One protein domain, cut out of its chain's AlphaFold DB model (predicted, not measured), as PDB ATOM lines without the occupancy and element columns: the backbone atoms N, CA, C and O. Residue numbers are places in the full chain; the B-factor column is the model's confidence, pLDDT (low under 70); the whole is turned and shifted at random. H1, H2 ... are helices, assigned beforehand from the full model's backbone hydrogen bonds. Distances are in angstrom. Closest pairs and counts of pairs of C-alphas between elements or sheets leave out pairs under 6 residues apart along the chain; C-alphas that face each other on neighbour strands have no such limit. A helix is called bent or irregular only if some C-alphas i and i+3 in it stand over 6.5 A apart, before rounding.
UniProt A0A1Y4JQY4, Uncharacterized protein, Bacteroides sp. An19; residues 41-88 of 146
ATOM      1  N   PHE A  41     164.276 214.299 182.887       57.25
ATOM      2  CA  PHE A  41     164.223 213.202 181.915       57.25
ATOM      3  C   PHE A  41     165.353 213.304 180.893       57.25
ATOM      4  O   PHE A  41     166.066 212.329 180.691       57.25
ATOM      5  N   TRP A  42     165.582 214.501 180.348       57.06
ATOM      6  CA  TRP A  42     166.652 214.777 179.388       57.06
ATOM      7  C   TRP A  42     168.032 214.527 179.991       57.06
ATOM      8  O   TRP A  42     168.819 213.779 179.428       57.06
ATOM      9  N   LYS A  43     168.288 215.029 181.206       59.56
ATOM     10  CA  LYS A  43     169.551 214.764 181.914       59.56
ATOM     11  C   LYS A  43     169.752 213.278 182.224       59.56
ATOM     12  O   LYS A  43     170.868 212.782 182.161       59.56
ATOM     13  N   ARG A  44     168.684 212.541 182.547       59.12
ATOM     14  CA  ARG A  44     168.767 211.103 182.853       59.12
ATOM     15  C   ARG A  44     168.836 210.228 181.600       59.12
ATOM     16  O   ARG A  44     169.332 209.107 181.684       59.12
ATOM     17  N   ALA A  45     168.337 210.707 180.463       63.12
ATOM     18  CA  ALA A  45     168.572 210.114 179.153       63.12
ATOM     19  C   ALA A  45     170.025 210.347 178.732       63.12
ATOM     20  O   ALA A  45     170.698 209.386 178.401       63.12
ATOM     21  N   ASP A  46     170.536 211.567 178.886       69.50
ATOM     22  CA  ASP A  46     171.911 211.939 178.548       69.50
ATOM     23  C   ASP A  46     172.952 211.211 179.420       69.50
ATOM     24  O   ASP A  46     173.947 210.699 178.922       69.50
ATOM     25  N   ILE A  47     172.686 211.030 180.720       66.56
ATOM     26  CA  ILE A  47     173.546 210.220 181.604       66.56
ATOM     27  C   ILE A  47     173.511 208.735 181.218       66.56
ATOM     28  O   ILE A  47     174.552 208.077 181.241       66.56
ATOM     29  N   ARG A  48     172.342 208.198 180.842       62.97
ATOM     30  CA  ARG A  48     172.236 206.816 180.343       62.97
ATOM     31  C   ARG A  48     172.931 206.659 178.999       62.97
ATOM     32  O   ARG A  48     173.652 205.690 178.829       62.97
ATOM     33  N   LEU A  49     172.801 207.634 178.105       65.50
ATOM     34  CA  LEU A  49     173.483 207.670 176.818       65.50
ATOM     35  C   LEU A  49     174.999 207.742 177.017       65.50
ATOM     36  O   LEU A  49     175.721 206.958 176.424       65.50
ATOM     37  N   ARG A  50     175.490 208.590 177.929       64.44
ATOM     38  CA  ARG A  50     176.914 208.683 178.293       64.44
ATOM     39  C   ARG A  50     177.453 207.411 178.944       64.44
ATOM     40  O   ARG A  50     178.588 207.037 178.659       64.44
ATOM     41  N   MET A  51     176.683 206.744 179.806       61.09
ATOM     42  CA  MET A  51     177.100 205.467 180.401       61.09
ATOM     43  C   MET A  51     177.091 204.320 179.390       61.09
ATOM     44  O   MET A  51     178.032 203.531 179.382       61.09
ATOM     45  N   SER A  52     176.087 204.257 178.513       59.78
ATOM     46  CA  SER A  52     176.067 203.311 177.397       59.78
ATOM     47  C   SER A  52     177.237 203.580 176.449       59.78
ATOM     48  O   SER A  52     178.009 202.675 176.156       59.78
ATOM     49  N   CYS A  53     177.466 204.839 176.069       54.00
ATOM     50  CA  CYS A  53     178.596 205.239 175.234       54.00
ATOM     51  C   CYS A  53     179.945 204.896 175.876       54.00
ATOM     52  O   CYS A  53     180.825 204.428 175.169       54.00
ATOM     53  N   ARG A  54     180.106 205.019 177.201       55.38
ATOM     54  CA  ARG A  54     181.348 204.645 177.905       55.38
ATOM     55  C   ARG A  54     181.743 203.172 177.764       55.38
ATOM     56  O   ARG A  54     182.917 202.863 177.931       55.38
ATOM     57  N   LYS A  55     180.798 202.269 177.477       52.38
ATOM     58  CA  LYS A  55     181.088 200.850 177.201       52.38
ATOM     59  C   LYS A  55     181.228 200.522 175.707       52.38
ATOM     60  O   LYS A  55     181.614 199.406 175.386       52.38
ATOM     61  N   LEU A  56     180.950 201.471 174.810       53.75
ATOM     62  CA  LEU A  56     180.847 201.266 173.356       53.75
ATOM     63  C   LEU A  56     181.881 202.072 172.527       53.75
ATOM     64  O   LEU A  56     181.799 202.128 171.299       53.75
ATOM     65  N   THR A  57     182.838 202.750 173.164       60.19
ATOM     66  CA  THR A  57     183.395 204.004 172.616       60.19
ATOM     67  C   THR A  57     184.424 203.949 171.485       60.19
ATOM     68  O   THR A  57     184.692 205.010 170.931       60.19
ATOM     69  N   GLU A  58     184.954 202.798 171.065       56.94
ATOM     70  CA  GLU A  58     185.888 202.774 169.915       56.94
ATOM     71  C   GLU A  58     185.320 202.041 168.701       56.94
ATOM     72  O   GLU A  58     185.060 202.654 167.666       56.94
ATOM     73  N   ARG A  59     185.035 200.741 168.830       59.75
ATOM     74  CA  ARG A  59     184.604 199.921 167.685       59.75
ATOM     75  C   ARG A  59     183.194 200.239 167.197       59.75
ATOM     76  O   ARG A  59     182.958 200.234 165.996       59.75
ATOM     77  N   GLN A  60     182.258 200.546 168.095       68.12
ATOM     78  CA  GLN A  60     180.887 200.874 167.693       68.12
ATOM     79  C   GLN A  60     180.745 202.303 167.197       68.12
ATOM     80  O   GLN A  60     179.949 202.546 166.299       68.12
ATOM     81  N   ARG A  61     181.557 203.238 167.695       71.81
ATOM     82  CA  ARG A  61     181.638 204.568 167.092       71.81
ATOM     83  C   ARG A  61     182.205 204.483 165.679       71.81
ATOM     84  O   ARG A  61     181.638 205.099 164.786       71.81
ATOM     85  N   ALA A  62     183.249 203.680 165.468       72.19
ATOM     86  CA  ALA A  62     183.767 203.404 164.133       72.19
ATOM     87  C   ALA A  62     182.714 202.724 163.246       72.19
ATOM     88  O   ALA A  62     182.520 203.163 162.125       72.19
ATOM     89  N   ALA A  63     181.974 201.732 163.752       79.12
ATOM     90  CA  ALA A  63     180.916 201.065 162.992       79.12
ATOM     91  C   ALA A  63     179.748 202.000 162.639       79.12
ATOM     92  O   ALA A  63     179.245 201.945 161.525       79.12
ATOM     93  N   VAL A  64     179.329 202.881 163.553       80.44
ATOM     94  CA  VAL A  64     178.264 203.867 163.304       80.44
ATOM     95  C   VAL A  64     178.738 204.947 162.337       80.44
ATOM     96  O   VAL A  64     178.011 205.292 161.411       80.44
ATOM     97  N   LEU A  65     179.959 205.457 162.514       84.19
ATOM     98  CA  LEU A  65     180.555 206.393 161.565       84.19
ATOM     99  C   LEU A  65     180.687 205.742 160.192       84.19
ATOM    100  O   LEU A  65     180.284 206.352 159.218       84.19
ATOM    101  N   LEU A  66     181.153 204.496 160.112       84.25
ATOM    102  CA  LEU A  66     181.263 203.741 158.869       84.25
ATOM    103  C   LEU A  66     179.885 203.518 158.232       84.25
ATOM    104  O   LEU A  66     179.722 203.766 157.045       84.25
ATOM    105  N   ALA A  67     178.875 203.138 159.016       85.62
ATOM    106  CA  ALA A  67     177.508 202.941 158.537       85.62
ATOM    107  C   ALA A  67     176.849 204.233 158.028       85.62
ATOM    108  O   ALA A  67     176.021 204.169 157.129       85.62
ATOM    109  N   LEU A  68     177.213 205.397 158.574       86.56
ATOM    110  CA  LEU A  68     176.766 206.704 158.075       86.56
ATOM    111  C   LEU A  68     177.604 207.182 156.882       86.56
ATOM    112  O   LEU A  68     177.084 207.814 155.966       86.56
ATOM    113  N   PHE A  69     178.897 206.871 156.884       91.94
ATOM    114  CA  PHE A  69     179.847 207.332 155.881       91.94
ATOM    115  C   PHE A  69     179.760 206.530 154.582       91.94
ATOM    116  O   PHE A  69     179.898 207.116 153.517       91.94
ATOM    117  N   LEU A  70     179.477 205.223 154.633       90.88
ATOM    118  CA  LEU A  70     179.283 204.376 153.448       90.88
ATOM    119  C   LEU A  70     178.185 204.889 152.501       90.88
ATOM    120  O   LEU A  70     178.492 205.110 151.332       90.88
ATOM    121  N   PRO A  71     176.930 205.098 152.949       91.69
ATOM    122  CA  PRO A  71     175.873 205.587 152.069       91.69
ATOM    123  C   PRO A  71     176.121 207.033 151.635       91.69
ATOM    124  O   PRO A  71     175.796 207.389 150.508       91.69
ATOM    125  N   PHE A  72     176.736 207.854 152.492       91.31
ATOM    126  CA  PHE A  72     177.121 209.218 152.139       91.31
ATOM    127  C   PHE A  72     178.172 209.237 151.024       91.31
ATOM    128  O   PHE A  72     177.987 209.918 150.022       91.31
ATOM    129  N   LEU A  73     179.231 208.437 151.153       93.62
ATOM    130  CA  LEU A  73     180.281 208.316 150.148       93.62
ATOM    131  C   LEU A  73     179.739 207.713 148.850       93.62
ATOM    132  O   LEU A  73     180.044 208.228 147.779       93.62
ATOM    133  N   ALA A  74     178.900 206.677 148.934       92.12
ATOM    134  CA  ALA A  74     178.224 206.106 147.772       92.12
ATOM    135  C   ALA A  74     177.347 207.149 147.062       92.12
ATOM    136  O   ALA A  74     177.410 207.271 145.842       92.12
ATOM    137  N   GLY A  75     176.593 207.950 147.822       91.50
ATOM    138  CA  GLY A  75     175.811 209.068 147.302       91.50
ATOM    139  C   GLY A  75     176.681 210.136 146.638       91.50
ATOM    140  O   GLY A  75     176.381 210.544 145.524       91.50
ATOM    141  N   CYS A  76     177.786 210.547 147.265       89.00
ATOM    142  CA  CYS A  76     178.726 211.512 146.689       89.00
ATOM    143  C   CYS A  76     179.378 211.001 145.400       89.00
ATOM    144  O   CYS A  76     179.474 211.737 144.424       89.00
ATOM    145  N   VAL A  77     179.819 209.742 145.371       93.06
ATOM    146  CA  VAL A  77     180.387 209.134 144.160       93.06
ATOM    147  C   VAL A  77     179.320 209.014 143.075       93.06
ATOM    148  O   VAL A  77     179.611 209.283 141.915       93.06
ATOM    149  N   TYR A  78     178.079 208.686 143.437       90.62
ATOM    150  CA  TYR A  78     176.961 208.633 142.502       90.62
ATOM    151  C   TYR A  78     176.625 210.013 141.923       90.62
ATOM    152  O   TYR A  78     176.473 210.138 140.711       90.62
ATOM    153  N   THR A  79     176.560 211.071 142.736       85.75
ATOM    154  CA  THR A  79     176.265 212.427 142.240       85.75
ATOM    155  C   THR A  79     177.394 212.978 141.377       85.75
ATOM    156  O   THR A  79     177.134 213.565 140.332       85.75
ATOM    157  N   ILE A  80     178.650 212.758 141.769       88.12
ATOM    158  CA  ILE A  80     179.813 213.175 140.977       88.12
ATOM    159  C   ILE A  80     179.891 212.354 139.685       88.12
ATOM    160  O   ILE A  80     180.072 212.920 138.613       88.12
ATOM    161  N   GLY A  81     179.700 211.036 139.765       84.25
ATOM    162  CA  GLY A  81     179.683 210.134 138.615       84.25
ATOM    163  C   GLY A  81     178.595 210.506 137.613       84.25
ATOM    164  O   GLY A  81     178.888 210.687 136.441       84.25
ATOM    165  N   THR A  82     177.363 210.722 138.075       76.75
ATOM    166  CA  THR A  82     176.244 211.159 137.221       76.75
ATOM    167  C   THR A  82     176.451 212.560 136.643       76.75
ATOM    168  O   THR A  82     176.119 212.780 135.481       76.75
ATOM    169  N   ALA A  83     177.055 213.492 137.388       75.19
ATOM    170  CA  ALA A  83     177.410 214.814 136.868       75.19
ATOM    171  C   ALA A  83     178.490 214.751 135.771       75.19
ATOM    172  O   ALA A  83     178.416 215.496 134.795       75.19
ATOM    173  N   LEU A  84     179.474 213.856 135.910       74.88
ATOM    174  CA  LEU A  84     180.529 213.649 134.913       74.88
ATOM    175  C   LEU A  84     180.035 212.846 133.700       74.88
ATOM    176  O   LEU A  84     180.414 213.141 132.571       74.88
ATOM    177  N   GLN A  85     179.159 211.867 133.911       61.62
ATOM    178  CA  GLN A  85     178.583 211.032 132.854       61.62
ATOM    179  C   GLN A  85     177.523 211.800 132.041       61.62
ATOM    180  O   GLN A  85     177.446 211.658 130.822       61.62
ATOM    181  N   GLY A  86     176.800 212.727 132.679       56.81
ATOM    182  CA  GLY A  86     175.961 213.726 132.008       56.81
ATOM    183  C   GLY A  86     176.744 214.805 131.248       56.81
ATOM    184  O   GLY A  86     176.140 215.615 130.547       56.81
ATOM    185  N   PHE A  87     178.079 214.819 131.351       50.75
ATOM    186  CA  PHE A  87     178.955 215.696 130.567       50.75
ATOM    187  C   PHE A  87     179.345 215.090 129.201       50.75
ATOM    188  O   PHE A  87     180.055 215.740 128.435       50.75
ATOM    189  N   GLY A  88     178.877 213.870 128.885       52.09
ATOM    190  CA  GLY A  88     179.170 213.162 127.631       52.09
ATOM    191  C   GLY A  88     177.951 212.649 126.858       52.09
ATOM    192  O   GLY A  88     177.992 212.649 125.632       52.09
TER     193      GLY A  88
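What this domain is: This is residues 41 to 88 of the 146 residues of an uncharacterized protein of Bacteroides sp. An19 (UniProt A0A1Y4JQY4). Two helices meet near their ends as an open L: H1 makes the short arm, a tight turn at residues 57 and 58 makes the corner, and the longer H2 makes the long arm, with a short tail, residues 86 to 88, beyond its end. Neither arm folds back on the other. The printed part has 48 residues with two named helices, H1 then H2, and no named strand; its class is all helix. It is extended, with a radius of gyration of the C-alphas of 18.1 A, and spans 56 by 24 by 7 A.

Where its parts are: H1 runs from Phe 41, C-alpha at (164.223, 213.202, 181.915), to Leu 56, C-alpha at (180.847, 201.266, 173.356), 22.2 A from first to last C-alpha. H2 holds residues 59 to 85, from Arg 59 to Gln 85, and measures 37.1 A between its first and last C-alphas. C-alpha 85 is at (178.583, 211.032, 132.854).

How they stand to each other: H1 and H2 meet only through their link, a tight one of 2 residues. H2 has a kink of 26 degrees near residue 68. It is neither bent nor irregular, but only just: C-alphas 68 and 71 are 6.2 A apart. Of the O i to N i+4 pairs, 11 of 12 in H1 and 22 of 23 in H2 are within hydrogen-bond range.

The domain as a whole: The two C-alphas farthest apart are those of Phe 41 and Gly 88, at 56.3 A. Residues 41 to 52, 54 to 60 and 62 to 88 stand free. The printed part has no cut and no long link. The mean pLDDT of the printed part is 72.3; residues 41 to 60 and 85 to 88 are under 70. The mean is 60 for H1 and 83 for H2.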